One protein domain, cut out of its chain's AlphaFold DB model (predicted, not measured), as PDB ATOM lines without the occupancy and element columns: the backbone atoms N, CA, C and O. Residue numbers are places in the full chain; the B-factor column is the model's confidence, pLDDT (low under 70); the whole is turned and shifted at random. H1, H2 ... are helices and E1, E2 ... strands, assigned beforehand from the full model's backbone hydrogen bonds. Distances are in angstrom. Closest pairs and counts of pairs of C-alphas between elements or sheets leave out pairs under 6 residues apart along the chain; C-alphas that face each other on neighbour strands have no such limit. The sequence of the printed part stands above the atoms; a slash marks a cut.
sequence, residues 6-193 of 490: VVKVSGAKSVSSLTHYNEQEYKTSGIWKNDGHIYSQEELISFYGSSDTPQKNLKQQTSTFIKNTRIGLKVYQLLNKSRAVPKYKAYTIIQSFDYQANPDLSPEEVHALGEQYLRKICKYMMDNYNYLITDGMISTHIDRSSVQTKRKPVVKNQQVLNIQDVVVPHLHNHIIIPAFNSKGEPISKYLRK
ATOM      1  N   VAL A   6      35.742  -7.989  30.316       79.00
ATOM      2  CA  VAL A   6      34.625  -8.897  30.009       79.00
ATOM      3  C   VAL A   6      33.943  -8.489  28.710       79.00
ATOM      4  O   VAL A   6      33.465  -7.367  28.579       79.00
ATOM      5  N   VAL A   7      33.803  -9.437  27.776       81.56
ATOM      6  CA  VAL A   7      33.041  -9.227  26.535       81.56
ATOM      7  C   VAL A   7      31.687  -9.934  26.581       81.56
ATOM      8  O   VAL A   7      31.610 -11.154  26.780       81.56
ATOM      9  N   LYS A   8      30.620  -9.181  26.299       85.31
ATOM     10  CA  LYS A   8      29.229  -9.641  26.172       85.31
ATOM     11  C   LYS A   8      28.654  -9.164  24.836       85.31
ATOM     12  O   LYS A   8      28.795  -8.001  24.491       85.31
ATOM     13  N   VAL A   9      27.963 -10.038  24.103       86.94
ATOM     14  CA  VAL A   9      27.328  -9.683  22.817       86.94
ATOM     15  C   VAL A   9      25.806  -9.740  22.946       86.94
ATOM     16  O   VAL A   9      25.259 -10.737  23.425       86.94
ATOM     17  N   SER A  10      25.119  -8.687  22.509       87.94
ATOM     18  CA  SER A  10      23.656  -8.573  22.463       87.94
ATOM     19  C   SER A  10      23.184  -8.142  21.068       87.94
ATOM     20  O   SER A  10      23.936  -7.562  20.291       87.94
ATOM     21  N   GLY A  11      21.936  -8.467  20.716       88.50
ATOM     22  CA  GLY A  11      21.314  -8.054  19.453       88.50
ATOM     23  C   GLY A  11      20.190  -7.049  19.694       88.50
ATOM     24  O   GLY A  11      19.346  -7.274  20.564       88.50
ATOM     25  N   ALA A  12      20.141  -5.978  18.900       87.38
ATOM     26  CA  ALA A  12      19.169  -4.892  19.030       87.38
ATOM     27  C   ALA A  12      18.130  -4.892  17.892       87.38
ATOM     28  O   ALA A  12      18.460  -5.085  16.720       87.38
ATOM     29  N   LYS A  13      16.854  -4.641  18.227       88.00
ATOM     30  CA  LYS A  13      15.732  -4.562  17.261       88.00
ATOM     31  C   LYS A  13      15.704  -3.257  16.444       88.00
ATOM     32  O   LYS A  13      15.059  -3.198  15.397       88.00
ATOM     33  N   SER A  14      16.366  -2.211  16.931       87.06
ATOM     34  CA  SER A  14      16.379  -0.857  16.372       87.06
ATOM     35  C   SER A  14      17.799  -0.312  16.452       87.06
ATOM     36  O   SER A  14      18.420  -0.437  17.503       87.06
ATOM     37  N   VAL A  15      18.308   0.268  15.359       86.50
ATOM     38  CA  VAL A  15      19.597   0.977  15.381       86.50
ATOM     39  C   VAL A  15      19.422   2.377  15.966       86.50
ATOM     40  O   VAL A  15      20.124   2.706  16.905       86.50
ATOM     41  N   SER A  16      18.416   3.149  15.532       85.88
ATOM     42  CA  SER A  16      18.202   4.526  16.011       85.88
ATOM     43  C   SER A  16      17.942   4.602  17.522       85.88
ATOM     44  O   SER A  16      18.380   5.531  18.179       85.88
ATOM     45  N   SER A  17      17.237   3.615  18.088       83.69
ATOM     46  CA  SER A  17      16.986   3.555  19.540       83.69
ATOM     47  C   SER A  17      18.213   3.098  20.333       83.69
ATOM     48  O   SER A  17      18.270   3.307  21.536       83.69
ATOM     49  N   LEU A  18      19.166   2.433  19.670       85.75
ATOM     50  CA  LEU A  18      20.424   2.011  20.271       85.75
ATOM     51  C   LEU A  18      21.450   3.148  20.212       85.75
ATOM     52  O   LEU A  18      22.050   3.433  21.239       85.75
ATOM     53  N   THR A  19      21.606   3.829  19.071       82.50
ATOM     54  CA  THR A  19      22.477   5.012  18.968       82.50
ATOM     55  C   THR A  19      22.014   6.090  19.939       82.50
ATOM     56  O   THR A  19      22.796   6.478  20.792       82.50
ATOM     57  N   HIS A  20      20.720   6.431  19.954       83.94
ATOM     58  CA  HIS A  20      20.186   7.453  20.860       83.94
ATOM     59  C   HIS A  20      20.320   7.094  22.352       83.94
ATOM     60  O   HIS A  20      20.363   7.988  23.184       83.94
ATOM     61  N   TYR A  21      20.401   5.805  22.708       82.19
ATOM     62  CA  TYR A  21      20.710   5.364  24.077       82.19
ATOM     63  C   TYR A  21      22.198   5.536  24.441       82.19
ATOM     64  O   TYR A  21      22.531   5.704  25.611       82.19
ATOM     65  N   ASN A  22      23.085   5.483  23.448       81.75
ATOM     66  CA  ASN A  22      24.521   5.706  23.613       81.75
ATOM     67  C   ASN A  22      24.865   7.204  23.538       81.75
ATOM     68  O   ASN A  22      25.714   7.664  24.277       81.75
ATOM     69  N   GLU A  23      24.128   7.992  22.753       80.06
ATOM     70  CA  GLU A  23      24.204   9.462  22.699       80.06
ATOM     71  C   GLU A  23      23.607  10.152  23.949       80.06
ATOM     72  O   GLU A  23      23.321  11.348  23.915       80.06
ATOM     73  N   GLN A  24      23.379   9.442  25.062       74.56
ATOM     74  CA  GLN A  24      22.826  10.048  26.278       74.56
ATOM     75  C   GLN A  24      23.941  10.634  27.140       74.56
ATOM     76  O   GLN A  24      24.745   9.896  27.698       74.56
ATOM     77  N   GLU A  25      23.935  11.957  27.294       64.31
ATOM     78  CA  GLU A  25      24.967  12.730  27.992       64.31
ATOM     79  C   GLU A  25      25.364  12.115  29.346       64.31
ATOM     80  O   GLU A  25      26.512  11.737  29.535       64.31
ATOM     81  N   TYR A  26      24.398  11.830  30.228       67.38
ATOM     82  CA  TYR A  26      24.641  11.214  31.546       67.38
ATOM     83  C   TYR A  26      25.274   9.795  31.531       67.38
ATOM     84  O   TYR A  26      25.500   9.218  32.601       67.38
ATOM     85  N   LYS A  27      25.509   9.201  30.353       67.75
ATOM     86  CA  LYS A  27      26.264   7.953  30.148       67.75
ATOM     87  C   LYS A  27      27.674   8.171  29.606       67.75
ATOM     88  O   LYS A  27      28.553   7.388  29.964       67.75
ATOM     89  N   THR A  28      27.870   9.178  28.759       61.25
ATOM     90  CA  THR A  28      29.108   9.404  27.991       61.25
ATOM     91  C   THR A  28      29.786  10.735  28.304       61.25
ATOM     92  O   THR A  28      30.715  11.108  27.603       61.25
ATOM     93  N   SER A  29      29.323  11.472  29.314       58.81
ATOM     94  CA  SER A  29      29.983  12.669  29.830       58.81
ATOM     95  C   SER A  29      29.997  12.692  31.360       58.81
ATOM     96  O   SER A  29      29.218  12.004  32.038       58.81
ATOM     97  N   GLY A  30      30.897  13.501  31.917       59.34
ATOM     98  CA  GLY A  30      30.979  13.781  33.348       59.34
ATOM     99  C   GLY A  30      32.385  13.658  33.928       59.34
ATOM    100  O   GLY A  30      33.341  13.316  33.240       59.34
ATOM    101  N   ILE A  31      32.486  13.950  35.227       62.34
ATOM    102  CA  ILE A  31      33.749  13.942  35.971       62.34
ATOM    103  C   ILE A  31      34.204  12.499  36.225       62.34
ATOM    104  O   ILE A  31      33.473  11.733  36.868       62.34
ATOM    105  N   TRP A  32      35.409  12.135  35.779       66.31
ATOM    106  CA  TRP A  32      36.068  10.902  36.223       66.31
ATOM    107  C   TRP A  32      36.742  11.107  37.585       66.31
ATOM    108  O   TRP A  32      37.165  12.203  37.954       66.31
ATOM    109  N   LYS A  33      36.776  10.046  38.398       57.22
ATOM    110  CA  LYS A  33      37.077  10.165  39.834       57.22
ATOM    111  C   LYS A  33      38.555  10.457  40.137       57.22
ATOM    112  O   LYS A  33      38.846  10.966  41.216       57.22
ATOM    113  N   ASN A  34      39.458  10.114  39.218       61.66
ATOM    114  CA  ASN A  34      40.889   9.994  39.511       61.66
ATOM    115  C   ASN A  34      41.744  11.129  38.923       61.66
ATOM    116  O   ASN A  34      42.862  11.334  39.383       61.66
ATOM    117  N   ASP A  35      41.208  11.885  37.964       64.81
ATOM    118  CA  ASP A  35      41.839  13.047  37.319       64.81
ATOM    119  C   ASP A  35      41.052  14.356  37.537       64.81
ATOM    120  O   ASP A  35      41.623  15.442  37.452       64.81
ATOM    121  N   GLY A  36      39.750  14.274  37.843       62.03
ATOM    122  CA  GLY A  36      38.854  15.428  37.923       62.03
ATOM    123  C   GLY A  36      38.427  15.986  36.557       62.03
ATOM    124  O   GLY A  36      37.781  17.034  36.514       62.03
ATOM    125  N   HIS A  37      38.760  15.309  35.455       67.62
ATOM    126  CA  HIS A  37      38.477  15.763  34.097       67.62
ATOM    127  C   HIS A  37      36.991  15.585  33.741       67.62
ATOM    128  O   HIS A  37      36.379  14.563  34.068       67.62
ATOM    129  N   ILE A  38      36.404  16.580  33.063       71.12
ATOM    130  CA  ILE A  38      35.013  16.558  32.584       71.12
ATOM    131  C   ILE A  38      35.007  16.076  31.134       71.12
ATOM    132  O   ILE A  38      35.122  16.875  30.212       71.12
ATOM    133  N   TYR A  39      34.823  14.772  30.950       73.81
ATOM    134  CA  TYR A  39      34.718  14.171  29.623       73.81
ATOM    135  C   TYR A  39      33.445  14.626  28.908       73.81
ATOM    136  O   TYR A  39      32.372  14.646  29.522       73.81
ATOM    137  N   SER A  40      33.545  14.935  27.615       78.06
ATOM    138  CA  SER A  40      32.422  15.241  26.724       78.06
ATOM    139  C   SER A  40      31.982  14.024  25.896       78.06
ATOM    140  O   SER A  40      32.653  12.994  25.825       78.06
ATOM    141  N   GLN A  41      30.840  14.152  25.209       76.94
ATOM    142  CA  GLN A  41      30.370  13.104  24.297       76.94
ATOM    143  C   GLN A  41      31.238  12.956  23.038       76.94
ATOM    144  O   GLN A  41      31.216  11.893  22.426       76.94
ATOM    145  N   GLU A  42      31.959  14.004  22.630       80.50
ATOM    146  CA  GLU A  42      32.745  14.007  21.389       80.50
ATOM    147  C   GLU A  42      34.114  13.323  21.571       80.50
ATOM    148  O   GLU A  42      34.685  12.835  20.602       80.50
ATOM    149  N   GLU A  43      34.588  13.194  22.816       80.62
ATOM    150  CA  GLU A  43      35.792  12.428  23.184       80.62
ATOM    151  C   GLU A  43      35.494  10.937  23.432       80.62
ATOM    152  O   GLU A  43      36.373  10.091  23.268       80.62
ATOM    153  N   LEU A  44      34.257  10.599  23.826       88.19
ATOM    154  CA  LEU A  44      33.858   9.240  24.226       88.19
ATOM    155  C   LEU A  44      32.881   8.544  23.263       88.19
ATOM    156  O   LEU A  44      32.429   7.427  23.553       88.19
ATOM    157  N   ILE A  45      32.577   9.146  22.109       90.75
ATOM    158  CA  ILE A  45      31.822   8.517  21.017       90.75
ATOM    159  C   ILE A  45      32.569   8.695  19.687       90.75
ATOM    160  O   ILE A  45      32.642   9.799  19.156       90.75
ATOM    161  N   SER A  46      33.024   7.588  19.090       92.00
ATOM    162  CA  SER A  46      33.640   7.570  17.757       92.00
ATOM    163  C   SER A  46      32.913   6.636  16.790       92.00
ATOM    164  O   SER A  46      32.065   5.812  17.160       92.00
ATOM    165  N   PHE A  47      33.233   6.779  15.506       90.94
ATOM    166  CA  PHE A  47      32.681   5.973  14.428       90.94
ATOM    167  C   PHE A  47      33.793   5.249  13.670       90.94
ATOM    168  O   PHE A  47      34.965   5.589  13.743       90.94
ATOM    169  N   TYR A  48      33.404   4.219  12.925       88.75
ATOM    170  CA  TYR A  48      34.296   3.456  12.060       88.75
ATOM    171  C   TYR A  48      33.692   3.333  10.663       88.75
ATOM    172  O   TYR A  48      32.467   3.258  10.518       88.75
ATOM    173  N   GLY A  49      34.543   3.239   9.641       84.56
ATOM    174  CA  GLY A  49      34.121   2.988   8.264       84.56
ATOM    175  C   GLY A  49      33.529   4.228   7.599       84.56
ATOM    176  O   GLY A  49      34.023   5.325   7.797       84.56
ATOM    177  N   SER A  50      32.465   4.091   6.804       73.50
ATOM    178  CA  SER A  50      31.934   5.239   6.041       73.50
ATOM    179  C   SER A  50      31.081   6.229   6.856       73.50
ATOM    180  O   SER A  50      30.689   7.284   6.346       73.50
ATOM    181  N   SER A  51      30.814   5.920   8.129       68.50
ATOM    182  CA  SER A  51      30.356   6.889   9.135       68.50
ATOM    183  C   SER A  51      31.475   7.753   9.727       68.50
ATOM    184  O   SER A  51      31.174   8.866  10.151       68.50
ATOM    185  N   ASP A  52      32.725   7.280   9.711       78.25
ATOM    186  CA  ASP A  52      33.906   8.035  10.141       78.25
ATOM    187  C   ASP A  52      34.333   8.998   9.021       78.25
ATOM    188  O   ASP A  52      34.765   8.591   7.941       78.25
ATOM    189  N   THR A  53      34.114  10.293   9.242       72.81
ATOM    190  CA  THR A  53      34.438  11.351   8.278       72.81
ATOM    191  C   THR A  53      34.770  12.638   9.039       72.81
ATOM    192  O   THR A  53      33.831  13.260   9.546       72.81
ATOM    193  N   PRO A  54      36.039  13.092   9.069       65.94
ATOM    194  CA  PRO A  54      36.482  14.226   9.898       65.94
ATOM    195  C   PRO A  54      35.755  15.559   9.662       65.94
ATOM    196  O   PRO A  54      35.738  16.418  10.530       65.94
ATOM    197  N   GLN A  55      35.130  15.741   8.494       71.88
ATOM    198  CA  GLN A  55      34.365  16.946   8.143       71.88
ATOM    199  C   GLN A  55      32.922  16.961   8.689       71.88
ATOM    200  O   GLN A  55      32.206  17.939   8.480       71.88
ATOM    201  N   LYS A  56      32.457  15.882   9.334       78.56
ATOM    202  CA  LYS A  56      31.101  15.783   9.896       78.56
ATOM    203  C   LYS A  56      31.140  15.829  11.418       78.56
ATOM    204  O   LYS A  56      31.886  15.064  12.021       78.56
ATOM    205  N   ASN A  57      30.255  16.618  12.025       86.69
ATOM    206  CA  ASN A  57      30.036  16.580  13.476       86.69
ATOM    207  C   ASN A  57      29.343  15.280  13.926       86.69
ATOM    208  O   ASN A  57      28.756  14.559  13.110       86.69
ATOM    209  N   LEU A  58      29.366  14.999  15.232       84.06
ATOM    210  CA  LEU A  58      28.877  13.745  15.818       84.06
ATOM    211  C   LEU A  58      27.455  13.376  15.346       84.06
ATOM    212  O   LEU A  58      27.211  12.277  14.847       84.06
ATOM    213  N   LYS A  59      26.528  14.342  15.365       86.56
ATOM    214  CA  LYS A  59      25.128  14.181  14.923       86.56
ATOM    215  C   LYS A  59      24.999  13.784  13.443       86.56
ATOM    216  O   LYS A  59      24.117  12.997  13.074       86.56
ATOM    217  N   GLN A  60      25.869  14.304  12.576       87.75
ATOM    218  CA  GLN A  60      25.947  13.927  11.159       87.75
ATOM    219  C   GLN A  60      26.607  12.548  10.959       87.75
ATOM    220  O   GLN A  60      26.195  11.798  10.062       87.75
ATOM    221  N   GLN A  61      27.578  12.176  11.799       88.31
ATOM    222  CA  GLN A  61      28.186  10.839  11.806       88.31
ATOM    223  C   GLN A  61      27.171   9.769  12.249       88.31
ATOM    224  O   GLN A  61      26.924   8.832  11.480       88.31
ATOM    225  N   THR A  62      26.443   9.966  13.361       88.69
ATOM    226  CA  THR A  62      25.329   9.083  13.772       88.69
ATOM    227  C   THR A  62      24.288   8.945  12.663       88.69
ATOM    228  O   THR A  62      23.864   7.835  12.322       88.69
ATOM    229  N   SER A  63      23.887  10.062  12.047       88.00
ATOM    230  CA  SER A  63      22.918  10.057  10.944       88.00
ATOM    231  C   SER A  63      23.411   9.231   9.746       88.00
ATOM    232  O   SER A  63      22.624   8.504   9.129       88.00
ATOM    233  N   THR A  64      24.717   9.274   9.456       88.25
ATOM    234  CA  THR A  64      25.367   8.427   8.442       88.25
ATOM    235  C   THR A  64      25.324   6.948   8.850       88.25
ATOM    236  O   THR A  64      24.843   6.112   8.083       88.25
ATOM    237  N   PHE A  65      25.722   6.613  10.079       90.25
ATOM    238  CA  PHE A  65      25.736   5.240  10.599       90.25
ATOM    239  C   PHE A  65      24.344   4.575  10.596       90.25
ATOM    240  O   PHE A  65      24.171   3.433  10.142       90.25
ATOM    241  N   ILE A  66      23.311   5.311  11.025       88.94
ATOM    242  CA  ILE A  66      21.908   4.876  10.969       88.94
ATOM    243  C   ILE A  66      21.473   4.629   9.516       88.94
ATOM    244  O   ILE A  66      20.798   3.630   9.240       88.94
ATOM    245  N   LYS A  67      21.837   5.519   8.581       87.06
ATOM    246  CA  LYS A  67      21.520   5.394   7.147       87.06
ATOM    247  C   LYS A  67      22.169   4.140   6.552       87.06
ATOM    248  O   LYS A  67      21.459   3.335   5.948       87.06
ATOM    249  N   ASN A  68      23.458   3.919   6.797       83.31
ATOM    250  CA  ASN A  68      24.215   2.778   6.269       83.31
ATOM    251  C   ASN A  68      23.681   1.441   6.806       83.31
ATOM    252  O   ASN A  68      23.387   0.527   6.031       83.31
ATOM    253  N   THR A  69      23.395   1.368   8.111       85.00
ATOM    254  CA  THR A  69      22.762   0.191   8.738       85.00
ATOM    255  C   THR A  69      21.400  -0.146   8.107       85.00
ATOM    256  O   THR A  69      21.045  -1.319   7.957       85.00
ATOM    257  N   ARG A  70      20.622   0.865   7.688       86.06
ATOM    258  CA  ARG A  70      19.350   0.664   6.965       86.06
ATOM    259  C   ARG A  70      19.559   0.197   5.518       86.06
ATOM    260  O   ARG A  70      18.711  -0.541   5.019       86.06
ATOM    261  N   ILE A  71      20.652   0.582   4.853       84.75
ATOM    262  CA  ILE A  71      20.972   0.144   3.480       84.75
ATOM    263  C   ILE A  71      21.271  -1.361   3.451       84.75
ATOM    264  O   ILE A  71      20.607  -2.081   2.707       84.75
ATOM    265  N   GLY A  72      22.167  -1.863   4.311       81.00
ATOM    266  CA  GLY A  72      22.482  -3.301   4.376       81.00
ATOM    267  C   GLY A  72      21.248  -4.177   4.647       81.00
ATOM    268  O   GLY A  72      21.055  -5.217   4.014       81.00
ATOM    269  N   LEU A  73      20.341  -3.709   5.517       84.25
ATOM    270  CA  LEU A  73      19.050  -4.360   5.764       84.25
ATOM    271  C   LEU A  73      18.144  -4.383   4.515       84.25
ATOM    272  O   LEU A  73      17.562  -5.427   4.216       84.25
ATOM    273  N   LYS A  74      18.042  -3.276   3.765       84.88
ATOM    274  CA  LYS A  74      17.271  -3.232   2.507       84.88
ATOM    275  C   LYS A  74      17.837  -4.201   1.464       84.88
ATOM    276  O   LYS A  74      17.066  -4.927   0.841       84.88
ATOM    277  N   VAL A  75      19.163  -4.266   1.310       85.12
ATOM    278  CA  VAL A  75      19.824  -5.209   0.386       85.12
ATOM    279  C   VAL A  75      19.513  -6.659   0.778       85.12
ATOM    280  O   VAL A  75      19.100  -7.445  -0.075       85.12
ATOM    281  N   TYR A  76      19.591  -7.008   2.070       84.94
ATOM    282  CA  TYR A  76      19.191  -8.337   2.554       84.94
ATOM    283  C   TYR A  76      17.743  -8.695   2.178       84.94
ATOM    284  O   TYR A  76      17.493  -9.808   1.703       84.94
ATOM    285  N   GLN A  77      16.802  -7.762   2.369       83.44
ATOM    286  CA  GLN A  77      15.380  -7.956   2.063       83.44
ATOM    287  C   GLN A  77      15.135  -8.161   0.560       83.44
ATOM    288  O   GLN A  77      14.439  -9.104   0.183       83.44
ATOM    289  N   LEU A  78      15.758  -7.345  -0.299       83.00
ATOM    290  CA  LEU A  78      15.655  -7.462  -1.761       83.00
ATOM    291  C   LEU A  78      16.208  -8.799  -2.286       83.00
ATOM    292  O   LEU A  78      15.629  -9.389  -3.200       83.00
ATOM    293  N   LEU A  79      17.297  -9.297  -1.689       81.31
ATOM    294  CA  LEU A  79      17.904 -10.588  -2.037       81.31
ATOM    295  C   LEU A  79      17.135 -11.799  -1.474       81.31
ATOM    296  O   LEU A  79      17.210 -12.889  -2.037       81.31
ATOM    297  N   ASN A  80      16.390 -11.639  -0.375       77.50
ATOM    298  CA  ASN A  80      15.673 -12.721   0.315       77.50
ATOM    299  C   ASN A  80      14.151 -12.483   0.306       77.50
ATOM    300  O   ASN A  80      13.522 -12.530   1.363       77.50
ATOM    301  N   LYS A  81      13.582 -12.271  -0.894       57.62
ATOM    302  CA  LYS A  81      12.206 -11.812  -1.222       57.62
ATOM    303  C   LYS A  81      11.001 -12.438  -0.479       57.62
ATOM    304  O   LYS A  81       9.880 -11.998  -0.700       57.62
ATOM    305  N   SER A  82      11.187 -13.449   0.368       53.62
ATOM    306  CA  SER A  82      10.124 -14.139   1.119       53.62
ATOM    307  C   SER A  82      10.510 -14.554   2.552       53.62
ATOM    308  O   SER A  82       9.792 -15.330   3.181       53.62
ATOM    309  N   ARG A  83      11.646 -14.087   3.100       57.75
ATOM    310  CA  ARG A  83      12.110 -14.505   4.440       57.75
ATOM    311  C   ARG A  83      11.709 -13.543   5.555       57.75
ATOM    312  O   ARG A  83      11.728 -12.328   5.390       57.75
ATOM    313  N   ALA A  84      11.406 -14.132   6.714       60.47
ATOM    314  CA  ALA A  84      10.936 -13.448   7.915       60.47
ATOM    315  C   ALA A  84      11.796 -12.235   8.316       60.47
ATOM    316  O   ALA A  84      13.028 -12.259   8.211       60.47
ATOM    317  N   VAL A  85      11.123 -11.201   8.836       68.12
ATOM    318  CA  VAL A  85      11.739  -9.952   9.307       68.12
ATOM    319  C   VAL A  85      12.878 -10.272  10.286       68.12
ATOM    320  O   VAL A  85      12.646 -10.945  11.296       68.12
ATOM    321  N   PRO A  86      14.117  -9.817  10.026       76.81
ATOM    322  CA  PRO A  86      15.248 -10.197  10.855       76.81
ATOM    323  C   PRO A  86      15.119  -9.617  12.266       76.81
ATOM    324  O   PRO A  86      14.952  -8.413  12.458       76.81
ATOM    325  N   LYS A  87      15.233 -10.501  13.265       82.88
ATOM    326  CA  LYS A  87      15.027 -10.202  14.693       82.88
ATOM    327  C   LYS A  87      15.922  -9.074  15.232       82.88
ATOM    328  O   LYS A  87      15.550  -8.419  16.204       82.88
ATOM    329  N   TYR A  88      17.087  -8.868  14.621       89.19
ATOM    330  CA  TYR A  88      18.090  -7.888  15.026       89.19
ATOM    331  C   TYR A  88      18.575  -7.090  13.808       89.19
ATOM    332  O   TYR A  88      18.755  -7.657  12.730       89.19
ATOM    333  N   LYS A  89      18.777  -5.779  13.991       90.06
ATOM    334  CA  LYS A  89      19.248  -4.826  12.964       90.06
ATOM    335  C   LYS A  89      20.679  -4.339  13.224       90.06
ATOM    336  O   LYS A  89      21.379  -3.981  12.284       90.06
ATOM    337  N   ALA A  90      21.112  -4.391  14.481       93.00
ATOM    338  CA  ALA A  90      22.483  -4.166  14.922       93.00
ATOM    339  C   ALA A  90      22.832  -5.160  16.044       93.00
ATOM    340  O   ALA A  90      21.935  -5.756  16.656       93.00
ATOM    341  N   TYR A  91      24.122  -5.318  16.316       93.44
ATOM    342  CA  TYR A  91      24.652  -6.026  17.477       93.44
ATOM    343  C   TYR A  91      25.512  -5.076  18.303       93.44
ATOM    344  O   TYR A  91      26.295  -4.320  17.735       93.44
ATOM    345  N   THR A  92      25.391  -5.148  19.627       93.81
ATOM    346  CA  THR A  92      26.291  -4.462  20.556       93.81
ATOM    347  C   THR A  92      27.254  -5.484  21.136       93.81
ATOM    348  O   THR A  92      26.838  -6.513  21.680       93.81
ATOM    349  N   ILE A  93      28.543  -5.201  21.029       93.44
ATOM    350  CA  ILE A  93      29.616  -5.909  21.713       93.44
ATOM    351  C   ILE A  93      30.031  -5.001  22.868       93.44
ATOM    352  O   ILE A  93      30.691  -3.989  22.670       93.44
ATOM    353  N   ILE A  94      29.577  -5.349  24.070       90.25
ATOM    354  CA  ILE A  94      29.969  -4.678  25.306       90.25
ATOM    355  C   ILE A  94      31.335  -5.220  25.721       90.25
ATOM    356  O   ILE A  94      31.479  -6.436  25.875       90.25
ATOM    357  N   GLN A  95      32.300  -4.327  25.910       91.31
ATOM    358  CA  GLN A  95      33.646  -4.584  26.420       91.31
ATOM    359  C   GLN A  95      33.802  -3.806  27.732       91.31
ATOM    360  O   GLN A  95      33.971  -2.592  27.706       91.31
ATOM    361  N   SER A  96      33.684  -4.484  28.872       87.94
ATOM    362  CA  SER A  96      33.737  -3.862  30.205       87.94
ATOM    363  C   SER A  96      35.070  -4.110  30.890       87.94
ATOM    364  O   SER A  96      35.570  -5.231  30.812       87.94
ATOM    365  N   PHE A  97      35.579  -3.117  31.616       85.25
ATOM    366  CA  PHE A  97      36.790  -3.218  32.427       85.25
ATOM    367  C   PHE A  97      36.453  -3.155  33.926       85.25
ATOM    368  O   PHE A  97      35.524  -2.464  34.354       85.25
ATOM    369  N   ASP A  98      37.183  -3.928  34.725       79.25
ATOM    370  CA  ASP A  98      37.065  -3.959  36.177       79.25
ATOM    371  C   ASP A  98      37.969  -2.885  36.792       79.25
ATOM    372  O   ASP A  98      39.198  -2.981  36.741       79.25
ATOM    373  N   TYR A  99      37.338  -1.866  37.372       78.06
ATOM    374  CA  TYR A  99      38.002  -0.742  38.027       78.06
ATOM    375  C   TYR A  99      38.801  -1.159  39.274       78.06
ATOM    376  O   TYR A  99      39.806  -0.535  39.592       78.06
ATOM    377  N   GLN A 100      38.419  -2.238  39.970       76.75
ATOM    378  CA  GLN A 100      39.210  -2.742  41.104       76.75
ATOM    379  C   GLN A 100      40.504  -3.423  40.645       76.75
ATOM    380  O   GLN A 100      41.466  -3.499  41.404       76.75
ATOM    381  N   ALA A 101      40.530  -3.917  39.404       78.56
ATOM    382  CA  ALA A 101      41.726  -4.466  38.781       78.56
ATOM    383  C   ALA A 101      42.590  -3.373  38.136       78.56
ATOM    384  O   ALA A 101      43.813  -3.431  38.221       78.56
ATOM    385  N   ASN A 102      41.962  -2.402  37.472       84.25
ATOM    386  CA  ASN A 102      42.613  -1.355  36.684       84.25
ATOM    387  C   ASN A 102      42.043   0.021  37.086       84.25
ATOM    388  O   ASN A 102      41.237   0.577  36.336       84.25
ATOM    389  N   PRO A 103      42.397   0.554  38.272       79.81
ATOM    390  CA  PRO A 103      41.857   1.827  38.755       79.81
ATOM    391  C   PRO A 103      42.379   3.024  37.953       79.81
ATOM    392  O   PRO A 103      41.700   4.042  37.856       79.81
ATOM    393  N   ASP A 104      43.567   2.887  37.366       82.38
ATOM    394  CA  ASP A 104      44.275   3.959  36.665       82.38
ATOM    395  C   ASP A 104      43.750   4.200  35.237       82.38
ATOM    396  O   ASP A 104      44.079   5.220  34.645       82.38
ATOM    397  N   LEU A 105      42.917   3.294  34.696       84.81
ATOM    398  CA  LEU A 105      42.344   3.430  33.352       84.81
ATOM    399  C   LEU A 105      41.439   4.665  33.252       84.81
ATOM    400  O   LEU A 105      40.426   4.753  33.957       84.81
ATOM    401  N   SER A 106      41.748   5.559  32.314       86.25
ATOM    402  CA  SER A 106      40.880   6.691  31.981       86.25
ATOM    403  C   SER A 106      39.744   6.295  31.014       86.25
ATOM    404  O   SER A 106      39.831   5.283  30.303       86.25
ATOM    405  N   PRO A 107      38.658   7.090  30.938       86.56
ATOM    406  CA  PRO A 107      37.634   6.944  29.906       86.56
ATOM    407  C   PRO A 107      38.192   6.990  28.472       86.56
ATOM    408  O   PRO A 107      37.786   6.168  27.652       86.56
ATOM    409  N   GLU A 108      39.154   7.872  28.181       88.31
ATOM    410  CA  GLU A 108      39.845   7.959  26.880       88.31
ATOM    411  C   GLU A 108      40.634   6.688  26.541       88.31
ATOM    412  O   GLU A 108      40.510   6.151  25.437       88.31
ATOM    413  N   GLU A 109      41.420   6.161  27.484       90.44
ATOM    414  CA  GLU A 109      42.183   4.925  27.271       90.44
ATOM    415  C   GLU A 109      41.243   3.752  26.990       90.44
ATOM    416  O   GLU A 109      41.479   2.946  26.082       90.44
ATOM    417  N   VAL A 110      40.129   3.679  27.724       90.69
ATOM    418  CA  VAL A 110      39.080   2.692  27.467       90.69
ATOM    419  C   VAL A 110      38.432   2.918  26.097       90.69
ATOM    420  O   VAL A 110      38.215   1.931  25.389       90.69
ATOM    421  N   HIS A 111      38.208   4.158  25.658       92.75
ATOM    422  CA  HIS A 111      37.710   4.457  24.312       92.75
ATOM    423  C   HIS A 111      38.666   3.961  23.215       92.75
ATOM    424  O   HIS A 111      38.268   3.192  22.331       92.75
ATOM    425  N   ALA A 112      39.959   4.276  23.333       92.69
ATOM    426  CA  ALA A 112      41.004   3.814  22.422       92.69
ATOM    427  C   ALA A 112      41.132   2.275  22.404       92.69
ATOM    428  O   ALA A 112      41.292   1.668  21.338       92.69
ATOM    429  N   LEU A 113      40.989   1.608  23.554       92.81
ATOM    430  CA  LEU A 113      40.896   0.143  23.643       92.81
ATOM    431  C   LEU A 113      39.659  -0.410  22.912       92.81
ATOM    432  O   LEU A 113      39.717  -1.517  22.368       92.81
ATOM    433  N   GLY A 114      38.566   0.356  22.859       94.12
ATOM    434  CA  GLY A 114      37.370   0.068  22.065       94.12
ATOM    435  C   GLY A 114      37.630   0.134  20.562       94.12
ATOM    436  O   GLY A 114      37.250  -0.786  19.830       94.12
ATOM    437  N   GLU A 115      38.355   1.152  20.099       93.62
ATOM    438  CA  GLU A 115      38.769   1.266  18.697       93.62
ATOM    439  C   GLU A 115      39.680   0.121  18.265       93.62
ATOM    440  O   GLU A 115      39.430  -0.542  17.252       93.62
ATOM    441  N   GLN A 116      40.732  -0.142  19.049       93.62
ATOM    442  CA  GLN A 116      41.644  -1.260  18.812       93.62
ATOM    443  C   GLN A 116      40.865  -2.583  18.750       93.62
ATOM    444  O   GLN A 116      41.147  -3.441  17.904       93.62
ATOM    445  N   TYR A 117      39.847  -2.743  19.601       94.50
ATOM    446  CA  TYR A 117      39.010  -3.934  19.624       94.50
ATOM    447  C   TYR A 117      38.108  -4.049  18.394       94.50
ATOM    448  O   TYR A 117      38.119  -5.103  17.754       94.50
ATOM    449  N   LEU A 118      37.418  -2.984  17.971       94.94
ATOM    450  CA  LEU A 118      36.643  -3.002  16.725       94.94
ATOM    451  C   LEU A 118      37.538  -3.317  15.515       94.94
ATOM    452  O   LEU A 118      37.208  -4.213  14.734       94.94
ATOM    453  N   ARG A 119      38.715  -2.685  15.404       91.50
ATOM    454  CA  ARG A 119      39.696  -2.960  14.335       91.50
ATOM    455  C   ARG A 119      40.118  -4.444  14.326       91.50
ATOM    456  O   ARG A 119      40.134  -5.068  13.258       91.50
ATOM    457  N   LYS A 120      40.357  -5.060  15.495       89.81
ATOM    458  CA  LYS A 120      40.618  -6.514  15.621       89.81
ATOM    459  C   LYS A 120      39.418  -7.384  15.229       89.81
ATOM    460  O   LYS A 120      39.614  -8.415  14.583       89.81
ATOM    461  N   ILE A 121      38.190  -6.991  15.573       91.12
ATOM    462  CA  ILE A 121      36.959  -7.723  15.221       91.12
ATOM    463  C   ILE A 121      36.722  -7.686  13.705       91.12
ATOM    464  O   ILE A 121      36.463  -8.734  13.105       91.12
ATOM    465  N   CYS A 122      36.884  -6.521  13.068       90.75
ATOM    466  CA  CYS A 122      36.813  -6.357  11.614       90.75
ATOM    467  C   CYS A 122      37.841  -7.250  10.906       90.75
ATOM    468  O   CYS A 122      37.473  -8.032  10.024       90.75
ATOM    469  N   LYS A 123      39.106  -7.225  11.352       87.44
ATOM    470  CA  LYS A 123      40.154  -8.108  10.818       87.44
ATOM    471  C   LYS A 123      39.824  -9.591  11.007       87.44
ATOM    472  O   LYS A 123      39.944 -10.365  10.060       87.44
ATOM    473  N   TYR A 124      39.368  -9.994  12.194       85.31
ATOM    474  CA  TYR A 124      38.985 -11.381  12.470       85.31
ATOM    475  C   TYR A 124      37.865 -11.873  11.542       85.31
ATOM    476  O   TYR A 124      37.972 -12.975  10.991       85.31
ATOM    477  N   MET A 125      36.823 -11.061  11.338       84.50
ATOM    478  CA  MET A 125      35.710 -11.386  10.441       84.50
ATOM    479  C   MET A 125      36.155 -11.470   8.976       84.50
ATOM    480  O   MET A 125      35.761 -12.407   8.276       84.50
ATOM    481  N   MET A 126      37.044 -10.584   8.527       85.44
ATOM    482  CA  MET A 126      37.612 -10.658   7.181       85.44
ATOM    483  C   MET A 126      38.462 -11.929   7.005       85.44
ATOM    484  O   MET A 126      38.115 -12.797   6.202       85.44
ATOM    485  N   ASP A 127      39.492 -12.118   7.837       79.56
ATOM    486  CA  ASP A 127      40.458 -13.225   7.741       79.56
ATOM    487  C   ASP A 127      39.804 -14.619   7.865       79.56
ATOM    488  O   ASP A 127      40.293 -15.599   7.295       79.56
ATOM    489  N   ASN A 128      38.712 -14.743   8.635       76.69
ATOM    490  CA  ASN A 128      38.074 -16.035   8.914       76.69
ATOM    491  C   ASN A 128      36.793 -16.282   8.112       76.69
ATOM    492  O   ASN A 128      36.427 -17.450   7.932       76.69
ATOM    493  N   TYR A 129      36.075 -15.244   7.683       80.94
ATOM    494  CA  TYR A 129      34.746 -15.367   7.070       80.94
ATOM    495  C   TYR A 129      34.618 -14.685   5.701       80.94
ATOM    496  O   TYR A 129      33.603 -14.906   5.045       80.94
ATOM    497  N   ASN A 130      35.627 -13.921   5.261       80.06
ATOM    498  CA  ASN A 130      35.528 -12.943   4.169       80.06
ATOM    499  C   ASN A 130      34.357 -11.959   4.372       80.06
ATOM    500  O   ASN A 130      33.697 -11.542   3.423       80.06
ATOM    501  N   TYR A 131      34.054 -11.649   5.639       82.75
ATOM    502  CA  TYR A 131      32.935 -10.797   6.016       82.75
ATOM    503  C   TYR A 131      33.448  -9.414   6.410       82.75
ATOM    504  O   TYR A 131      33.983  -9.224   7.503       82.75
ATOM    505  N   LEU A 132      33.259  -8.448   5.514       86.69
ATOM    506  CA  LEU A 132      33.551  -7.045   5.777       86.69
ATOM    507  C   LEU A 132      32.476  -6.439   6.693       86.69
ATOM    508  O   LEU A 132      31.295  -6.417   6.342       86.69
ATOM    509  N   ILE A 133      32.897  -5.916   7.845       87.94
ATOM    510  CA  ILE A 133      32.126  -4.940   8.626       87.94
ATOM    511  C   ILE A 133      32.422  -3.572   8.001       87.94
ATOM    512  O   ILE A 133      33.581  -3.174   7.945       87.94
ATOM    513  N   THR A 134      31.400  -2.892   7.475       78.88
ATOM    514  CA  THR A 134      31.572  -1.651   6.690       78.88
ATOM    515  C   THR A 134      31.525  -0.380   7.521       78.88
ATOM    516  O   THR A 134      32.066   0.633   7.095       78.88
ATOM    517  N   ASP A 135      30.865  -0.432   8.677       88.50
ATOM    518  CA  ASP A 135      30.641   0.704   9.563       88.50
ATOM    519  C   ASP A 135      30.566   0.214  11.016       88.50
ATOM    520  O   ASP A 135      30.219  -0.946  11.275       88.50
ATOM    521  N   GLY A 136      30.832   1.108  11.962       92.81
ATOM    522  CA  GLY A 136      30.657   0.871  13.394       92.81
ATOM    523  C   GLY A 136      30.469   2.178  14.162       92.81
ATOM    524  O   GLY A 136      30.793   3.247  13.650       92.81
ATOM    525  N   MET A 137      29.960   2.070  15.385       94.50
ATOM    526  CA  MET A 137      29.916   3.140  16.387       94.50
ATOM    527  C   MET A 137      30.502   2.587  17.686       94.50
ATOM    528  O   MET A 137      30.232   1.434  18.037       94.50
ATOM    529  N   ILE A 138      31.290   3.385  18.392       95.06
ATOM    530  CA  ILE A 138      31.893   3.057  19.683       95.06
ATOM    531  C   ILE A 138      31.426   4.127  20.661       95.06
ATOM    532  O   ILE A 138      31.503   5.308  20.355       95.06
ATOM    533  N   SER A 139      30.921   3.713  21.820       92.69
ATOM    534  CA  SER A 139      30.484   4.618  22.885       92.69
ATOM    535  C   SER A 139      31.043   4.141  24.217       92.69
ATOM    536  O   SER A 139      30.766   3.007  24.623       92.69
ATOM    537  N   THR A 140      31.836   4.969  24.890       91.19
ATOM    538  CA  THR A 140      32.427   4.640  26.193       91.19
ATOM    539  C   THR A 140      31.544   5.169  27.306       91.19
ATOM    540  O   THR A 140      31.332   6.368  27.454       91.19
ATOM    541  N   HIS A 141      30.995   4.245  28.087       85.94
ATOM    542  CA  HIS A 141      30.062   4.554  29.157       85.94
ATOM    543  C   HIS A 141      30.785   4.571  30.506       85.94
ATOM    544  O   HIS A 141      31.339   3.551  30.935       85.94
ATOM    545  N   ILE A 142      30.702   5.710  31.196       77.31
ATOM    546  CA  ILE A 142      31.174   5.894  32.573       77.31
ATOM    547  C   ILE A 142      30.054   5.430  33.518       77.31
ATOM    548  O   ILE A 142      29.285   6.225  34.067       77.31
ATOM    549  N   ASP A 143      29.886   4.113  33.659       66.56
ATOM    550  CA  ASP A 143      28.705   3.571  34.330       66.56
ATOM    551  C   ASP A 143      28.814   3.676  35.853       66.56
ATOM    552  O   ASP A 143      29.665   3.063  36.506       66.56
ATOM    553  N   ARG A 144      27.877   4.431  36.428       58.00
ATOM    554  CA  ARG A 144      27.666   4.548  37.872       58.00
ATOM    555  C   ARG A 144      26.958   3.284  38.361       58.00
ATOM    556  O   ARG A 144      25.727   3.234  38.400       58.00
ATOM    557  N   SER A 145      27.724   2.223  38.630       41.28
ATOM    558  CA  SER A 145      27.138   0.905  38.895       41.28
ATOM    559  C   SER A 145      26.247   0.923  40.142       41.28
ATOM    560  O   SER A 145      26.639   1.407  41.202       41.28
ATOM    561  N   SER A 146      25.019   0.412  39.985       41.31
ATOM    562  CA  SER A 146      23.992   0.319  41.037       41.31
ATOM    563  C   SER A 146      23.895   1.560  41.936       41.31
ATOM    564  O   SER A 146      24.340   1.539  43.083       41.31
ATOM    565  N   VAL A 147      23.269   2.630  41.431       35.34
ATOM    566  CA  VAL A 147      22.987   3.844  42.215       35.34
ATOM    567  C   VAL A 147      22.094   3.511  43.421       35.34
ATOM    568  O   VAL A 147      20.867   3.532  43.331       35.34
ATOM    569  N   GLN A 148      22.703   3.244  44.579       39.34
ATOM    570  CA  GLN A 148      22.030   3.430  45.861       39.34
ATOM    571  C   GLN A 148      21.878   4.936  46.068       39.34
ATOM    572  O   GLN A 148      22.842   5.624  46.395       39.34
ATOM    573  N   THR A 149      20.669   5.463  45.872       36.56
ATOM    574  CA  THR A 149      20.367   6.891  46.040       36.56
ATOM    575  C   THR A 149      20.430   7.325  47.509       36.56
ATOM    576  O   THR A 149      19.400   7.564  48.141       36.56
ATOM    577  N   LYS A 150      21.640   7.492  48.051       42.00
ATOM    578  CA  LYS A 150      21.870   8.298  49.253       42.00
ATOM    579  C   LYS A 150      21.850   9.768  48.841       42.00
ATOM    580  O   LYS A 150      22.859  10.333  48.443       42.00
ATOM    581  N   ARG A 151      20.660  10.374  48.882       39.97
ATOM    582  CA  ARG A 151      20.472  11.801  48.585       39.97
ATOM    583  C   ARG A 151      21.190  12.641  49.648       39.97
ATOM    584  O   ARG A 151      20.678  12.782  50.755       39.97
ATOM    585  N   LYS A 152      22.340  13.220  49.303       41.69
ATOM    586  CA  LYS A 152      22.955  14.326  50.048       41.69
ATOM    587  C   LYS A 152      22.917  15.587  49.178       41.69
ATOM    588  O   LYS A 152      23.708  15.675  48.243       41.69
ATOM    589  N   PRO A 153      22.015  16.550  49.439       38.16
ATOM    590  CA  PRO A 153      22.091  17.846  48.782       38.16
ATOM    591  C   PRO A 153      23.332  18.585  49.295       38.16
ATOM    592  O   PRO A 153      23.426  18.898  50.480       38.16
ATOM    593  N   VAL A 154      24.289  18.858  48.408       46.06
ATOM    594  CA  VAL A 154      25.427  19.737  48.698       46.06
ATOM    595  C   VAL A 154      25.144  21.077  48.036       46.06
ATOM    596  O   VAL A 154      25.202  21.197  46.814       46.06
ATOM    597  N   VAL A 155      24.802  22.080  48.842       40.62
ATOM    598  CA  VAL A 155      24.554  23.437  48.349       40.62
ATOM    599  C   VAL A 155      25.883  24.183  48.251       40.62
ATOM    600  O   VAL A 155      26.544  24.422  49.260       40.62
ATOM    601  N   LYS A 156      26.245  24.597  47.037       40.84
ATOM    602  CA  LYS A 156      27.197  25.688  46.791       40.84
ATOM    603  C   LYS A 156      26.558  26.668  45.814       40.84
ATOM    604  O   LYS A 156      25.921  26.256  44.851       40.84
ATOM    605  N   ASN A 157      26.729  27.962  46.079       42.03
ATOM    606  CA  ASN A 157      26.357  29.067  45.189       42.03
ATOM    607  C   ASN A 157      24.924  28.951  44.618       42.03
ATOM    608  O   ASN A 157      24.715  29.073  43.416       42.03
ATOM    609  N   GLN A 158      23.948  28.666  45.493       43.03
ATOM    610  CA  GLN A 158      22.509  28.511  45.197       43.03
ATOM    611  C   GLN A 158      22.113  27.404  44.191       43.03
ATOM    612  O   GLN A 158      20.923  27.136  44.033       43.03
ATOM    613  N   GLN A 159      23.059  26.688  43.576       33.22
ATOM    614  CA  GLN A 159      22.762  25.550  42.705       33.22
ATOM    615  C   GLN A 159      22.727  24.234  43.495       33.22
ATOM    616  O   GLN A 159      23.661  23.887  44.220       33.22
ATOM    617  N   VAL A 160      21.650  23.462  43.321       40.25
ATOM    618  CA  VAL A 160      21.533  22.104  43.877       40.25
ATOM    619  C   VAL A 160      22.259  21.124  42.955       40.25
ATOM    620  O   VAL A 160      21.657  20.462  42.106       40.25
ATOM    621  N   LEU A 161      23.578  21.027  43.123       39.91
ATOM    622  CA  LEU A 161      24.378  20.003  42.458       39.91
ATOM    623  C   LEU A 161      24.029  18.629  43.047       39.91
ATOM    624  O   LEU A 161      24.472  18.255  44.132       39.91
ATOM    625  N   ASN A 162      23.224  17.863  42.306       38.22
ATOM    626  CA  ASN A 162      22.890  16.470  42.611       38.22
ATOM    627  C   ASN A 162      24.098  15.550  42.345       38.22
ATOM    628  O   ASN A 162      24.094  14.745  41.409       38.22
ATOM    629  N   ILE A 163      25.138  15.675  43.171       41.78
ATOM    630  CA  ILE A 163      26.305  14.791  43.159       41.78
ATOM    631  C   ILE A 163      25.837  13.393  43.584       41.78
ATOM    632  O   ILE A 163      25.492  13.146  44.737       41.78
ATOM    633  N   GLN A 164      25.768  12.481  42.616       44.25
ATOM    634  CA  GLN A 164      25.388  11.090  42.842       44.25
ATOM    635  C   GLN A 164      26.622  10.299  43.280       44.25
ATOM    636  O   GLN A 164      27.495  10.035  42.454       44.25
ATOM    637  N   ASP A 165      26.677   9.890  44.550       39.00
ATOM    638  CA  ASP A 165      27.741   9.015  45.054       39.00
ATOM    639  C   ASP A 165      27.808   7.706  44.247       39.00
ATOM    640  O   ASP A 165      26.853   6.924  44.191       39.00
ATOM    641  N   VAL A 166      28.961   7.458  43.623       41.03
ATOM    642  CA  VAL A 166      29.228   6.247  42.839       41.03
ATOM    643  C   VAL A 166      29.947   5.229  43.719       41.03
ATOM    644  O   VAL A 166      31.098   5.442  44.102       41.03
ATOM    645  N   VAL A 167      29.279   4.112  44.024       45.84
ATOM    646  CA  VAL A 167      29.808   3.073  44.928       45.84
ATOM    647  C   VAL A 167      31.040   2.386  44.327       45.84
ATOM    648  O   VAL A 167      32.073   2.297  44.985       45.84
ATOM    649  N   VAL A 168      30.954   1.964  43.059       54.50
ATOM    650  CA  VAL A 168      32.103   1.581  42.221       54.50
ATOM    651  C   VAL A 168      31.833   2.065  40.787       54.50
ATOM    652  O   VAL A 168      30.771   1.742  40.239       54.50
ATOM    653  N   PRO A 169      32.724   2.859  40.167       60.72
ATOM    654  CA  PRO A 169      32.595   3.225  38.761       60.72
ATOM    655  C   PRO A 169      33.022   2.061  37.853       60.72
ATOM    656  O   PRO A 169      33.936   1.317  38.192       60.72
ATOM    657  N   HIS A 170      32.387   1.902  36.687       72.69
ATOM    658  CA  HIS A 170      32.775   0.881  35.706       72.69
ATOM    659  C   HIS A 170      32.802   1.437  34.280       72.69
ATOM    660  O   HIS A 170      31.763   1.771  33.706       72.69
ATOM    661  N   LEU A 171      33.995   1.461  33.683       82.75
ATOM    662  CA  LEU A 171      34.193   1.849  32.288       82.75
ATOM    663  C   LEU A 171      33.866   0.681  31.352       82.75
ATOM    664  O   LEU A 171      34.312  -0.454  31.558       82.75
ATOM    665  N   HIS A 172      33.079   0.947  30.309       88.31
ATOM    666  CA  HIS A 172      32.813  -0.049  29.275       88.31
ATOM    667  C   HIS A 172      32.441   0.546  27.918       88.31
ATOM    668  O   HIS A 172      31.671   1.498  27.829       88.31
ATOM    669  N   ASN A 173      32.921  -0.087  26.849       91.44
ATOM    670  CA  ASN A 173      32.601   0.291  25.476       91.44
ATOM    671  C   ASN A 173      31.381  -0.475  24.973       91.44
ATOM    672  O   ASN A 173      31.345  -1.707  25.045       91.44
ATOM    673  N   HIS A 174      30.421   0.232  24.387       93.69
ATOM    674  CA  HIS A 174      29.387  -0.326  23.519       93.69
ATOM    675  C   HIS A 174      29.860  -0.217  22.074       93.69
ATOM    676  O   HIS A 174      29.699   0.814  21.428       93.69
ATOM    677  N   ILE A 175      30.438  -1.297  21.551       94.94
ATOM    678  CA  ILE A 175      30.846  -1.371  20.147       94.94
ATOM    679  C   ILE A 175      29.652  -1.880  19.337       94.94
ATOM    680  O   ILE A 175      29.295  -3.062  19.394       94.94
ATOM    681  N   ILE A 176      28.995  -0.983  18.612       95.25
ATOM    682  CA  ILE A 176      27.791  -1.253  17.831       95.25
ATOM    683  C   ILE A 176      28.183  -1.524  16.380       95.25
ATOM    684  O   ILE A 176      28.783  -0.680  15.717       95.25
ATOM    685  N   ILE A 177      27.780  -2.683  15.860       94.69
ATOM    686  CA  ILE A 177      28.011  -3.080  14.466       94.69
ATOM    687  C   ILE A 177      26.692  -3.425  13.749       94.69
ATOM    688  O   ILE A 177      25.796  -4.030  14.358       94.69
ATOM    689  N   PRO A 178      26.539  -3.082  12.454       92.50
ATOM    690  CA  PRO A 178      25.372  -3.459  11.659       92.50
ATOM    691  C   PRO A 178      25.152  -4.978  11.634       92.50
ATOM    692  O   PRO A 178      26.094  -5.762  11.501       92.50
ATOM    693  N   ALA A 179      23.894  -5.425  11.698       93.25
ATOM    694  CA  ALA A 179      23.582  -6.852  11.563       93.25
ATOM    695  C   ALA A 179      23.766  -7.379  10.124       93.25
ATOM    696  O   ALA A 179      23.767  -8.596   9.924       93.25
ATOM    697  N   PHE A 180      23.923  -6.472   9.153       89.19
ATOM    698  CA  PHE A 180      24.074  -6.731   7.723       89.19
ATOM    699  C   PHE A 180      25.170  -5.834   7.144       89.19
ATOM    700  O   PHE A 180      25.172  -4.638   7.428       89.19
ATOM    701  N   ASN A 181      26.061  -6.386   6.321       87.56
ATOM    702  CA  ASN A 181      27.036  -5.593   5.564       87.56
ATOM    703  C   ASN A 181      26.403  -4.943   4.315       87.56
ATOM    704  O   ASN A 181      25.226  -5.155   4.011       87.56
ATOM    705  N   SER A 182      27.194  -4.182   3.553       83.00
ATOM    706  CA  SER A 182      26.764  -3.551   2.291       83.00
ATOM    707  C   SER A 182      26.220  -4.535   1.244       83.00
ATOM    708  O   SER A 182      25.350  -4.169   0.458       83.00
ATOM    709  N   LYS A 183      26.666  -5.800   1.266       84.12
ATOM    710  CA  LYS A 183      26.176  -6.888   0.397       84.12
ATOM    711  C   LYS A 183      24.895  -7.559   0.927       84.12
ATOM    712  O   LYS A 183      24.409  -8.517   0.330       84.12
ATOM    713  N   GLY A 184      24.340  -7.083   2.045       84.19
ATOM    714  CA  GLY A 184      23.151  -7.649   2.685       84.19
ATOM    715  C   GLY A 184      23.383  -9.007   3.354       84.19
ATOM    716  O   GLY A 184      22.424  -9.726   3.638       84.19
ATOM    717  N   GLU A 185      24.629  -9.406   3.615       87.44
ATOM    718  CA  GLU A 185      24.904 -10.658   4.317       87.44
ATOM    719  C   GLU A 185      24.726 -10.495   5.835       87.44
ATOM    720  O   GLU A 185      25.259  -9.544   6.403       87.44
ATOM    721  N   PRO A 186      24.025 -11.413   6.532       89.94
ATOM    722  CA  PRO A 186      23.822 -11.308   7.975       89.94
ATOM    723  C   PRO A 186      25.021 -11.813   8.793       89.94
ATOM    724  O   PRO A 186      25.356 -13.005   8.745       89.94
ATOM    725  N   ILE A 187      25.568 -10.951   9.656       89.38
ATOM    726  CA  ILE A 187      26.662 -11.277  10.594       89.38
ATOM    727  C   ILE A 187      26.281 -12.357  11.622       89.38
ATOM    728  O   ILE A 187      27.139 -13.041  12.176       89.38
ATOM    729  N   SER A 188      24.982 -12.559  11.864       87.31
ATOM    730  CA  SER A 188      24.446 -13.488  12.873       87.31
ATOM    731  C   SER A 188      24.916 -14.941  12.702       87.31
ATOM    732  O   SER A 188      25.036 -15.675  13.684       87.31
ATOM    733  N   LYS A 189      25.261 -15.345  11.471       81.19
ATOM    734  CA  LYS A 189      25.870 -16.648  11.137       81.19
ATOM    735  C   LYS A 189      27.248 -16.859  11.789       81.19
ATOM    736  O   LYS A 189      27.688 -18.004  11.923       81.19
ATOM    737  N   TYR A 190      27.913 -15.765  12.157       83.00
ATOM    738  CA  TYR A 190      29.301 -15.681  12.619       83.00
ATOM    739  C   TYR A 190      29.412 -15.158  14.063       83.00
ATOM    740  O   TYR A 190      30.515 -14.994  14.565       83.00
ATOM    741  N   LEU A 191      28.283 -14.942  14.751       83.00
ATOM    742  CA  LEU A 191      28.203 -14.569  16.173       83.00
ATOM    743  C   LEU A 191      27.627 -15.716  17.025       83.00
ATOM    744  O   LEU A 191      26.781 -15.514  17.897       83.00
ATOM    745  N   ARG A 192      28.045 -16.960  16.752       73.62
ATOM    746  CA  ARG A 192      27.654 -18.131  17.561       73.62
ATOM    747  C   ARG A 192      28.532 -18.227  18.806       73.62
ATOM    748  O   ARG A 192      29.530 -17.526  18.935       73.62
ATOM    749  N   LYS A 193      28.210 -19.158  19.708       68.56
ATOM    750  CA  LYS A 193      28.944 -19.330  20.969       68.56
ATOM    751  C   LYS A 193      30.451 -19.563  20.770       68.56
ATOM    752  O   LYS A 193      31.239 -18.996  21.516       68.56
TER     753      LYS A 193
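Overview. This is residues 6 to 193 of the 490 residues of an uncharacterized protein of Bombilactobacillus mellifer (UniProt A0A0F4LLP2). A twisted sheet of five strands is the slab in the middle, with the long helix H5 over one face and the long helix H4 and the short H1 over the other. From the end where E4 stops and E7 starts, a thin arm with the two tiny strands E5 and E6 reaches far out, and its residues 155 to 160 stick out free. The printed part has 188 residues with six named helices and seven named strands, in the order E1 H1 H2 H3 E2 H4 E3 H5 E4 E5 E6 E7 H6. The large sheet has the order E1 - E3 - E7 - E4 - E2, antiparallel throughout, and the class is mixed, helices and strands. The whole is compact, with a radius of gyration of the C-alphas of 18.5 A, yet elongated in outline, spanning 62 by 34 by 33 A.

Arrangement. The edge strand E1, residues 6 to 12, is the antiparallel neighbour of E3, residues 90 to 97, with N 8 and O 94 2.9 A apart, within hydrogen-bond range. E3 is antiparallel to E7, residues 169 to 178, with N 93 and O 175 at 2.8 A. E7 is antiparallel to E4, residues 135 to 144, with N 141 and O 172 at 2.8 A. E4 is antiparallel to the other edge strand, E2, residues 45 to 49, with N 138 and O 46 at 2.8 A. The sheet's C-alphas lie up to 7.5 A off its best plane. H1, residues 16 to 22, is on the sheet at a height of 8.6 A, over E7 and along the strands, at 17 degrees to E7 on the local plane. H4, residues 58 to 79, is on the same face at a height of 8.5 A and runs slantwise to the strands, at 43 degrees to E2 on the local plane. H1 and H4 are close but not clearly touching; their closest C-alphas, those of Ser 16 and Ile 66, are 6.3 A apart. H2, residues 25 to 28, is on the same face as H1. H5, residues 107 to 129, is on the opposite face at a height of 8.3 A, over E7 and E4. The helices on both faces make three layers, H1 and H4, the sheet, and H5. E3, H5 and E4 form a split strand-helix-strand unit, two strands running the same way with E7 between them, and its crossover is right-handed. H3, residues 41 to 44, is on the same face as H5, which touches it with residues 107 to 111 alone; the closest C-alphas, of Leu 44 and His 111, are 6.1 A apart. H6, residues 187 to 190, only grazes the sheet. E5, residues 154 to 156, and E6, residues 159 to 161, meet only at a point. In H1, H4 and H5 every O i to N i+4 pair is within hydrogen-bond range; H2, H3 and H6 are too short for one.

Along the chain. E1 starts at C-alpha 6, (34.625, -8.897, 30.009), and is 19.4 A long. H4 and H5 each measure 32.1 A, E3 22.6 A, E4 28.7 A and E7 28.8 A. H5 begins at C-alpha 107, (37.634, 6.944, 29.906). H6 ends at C-alpha 190, (29.301, -15.681, 12.619).

Size, cuts and confidence. The two C-alphas farthest apart, those of Ser 82 and Asn 157, are 63.8 A apart. The printed part has no cut. The link from H2 to H3, with 12 residues, is long. The mean pLDDT of the printed part is 77.1, and 48 residues are under 70, among them residues 25 to 37, 81 to 85 and 143 to 169.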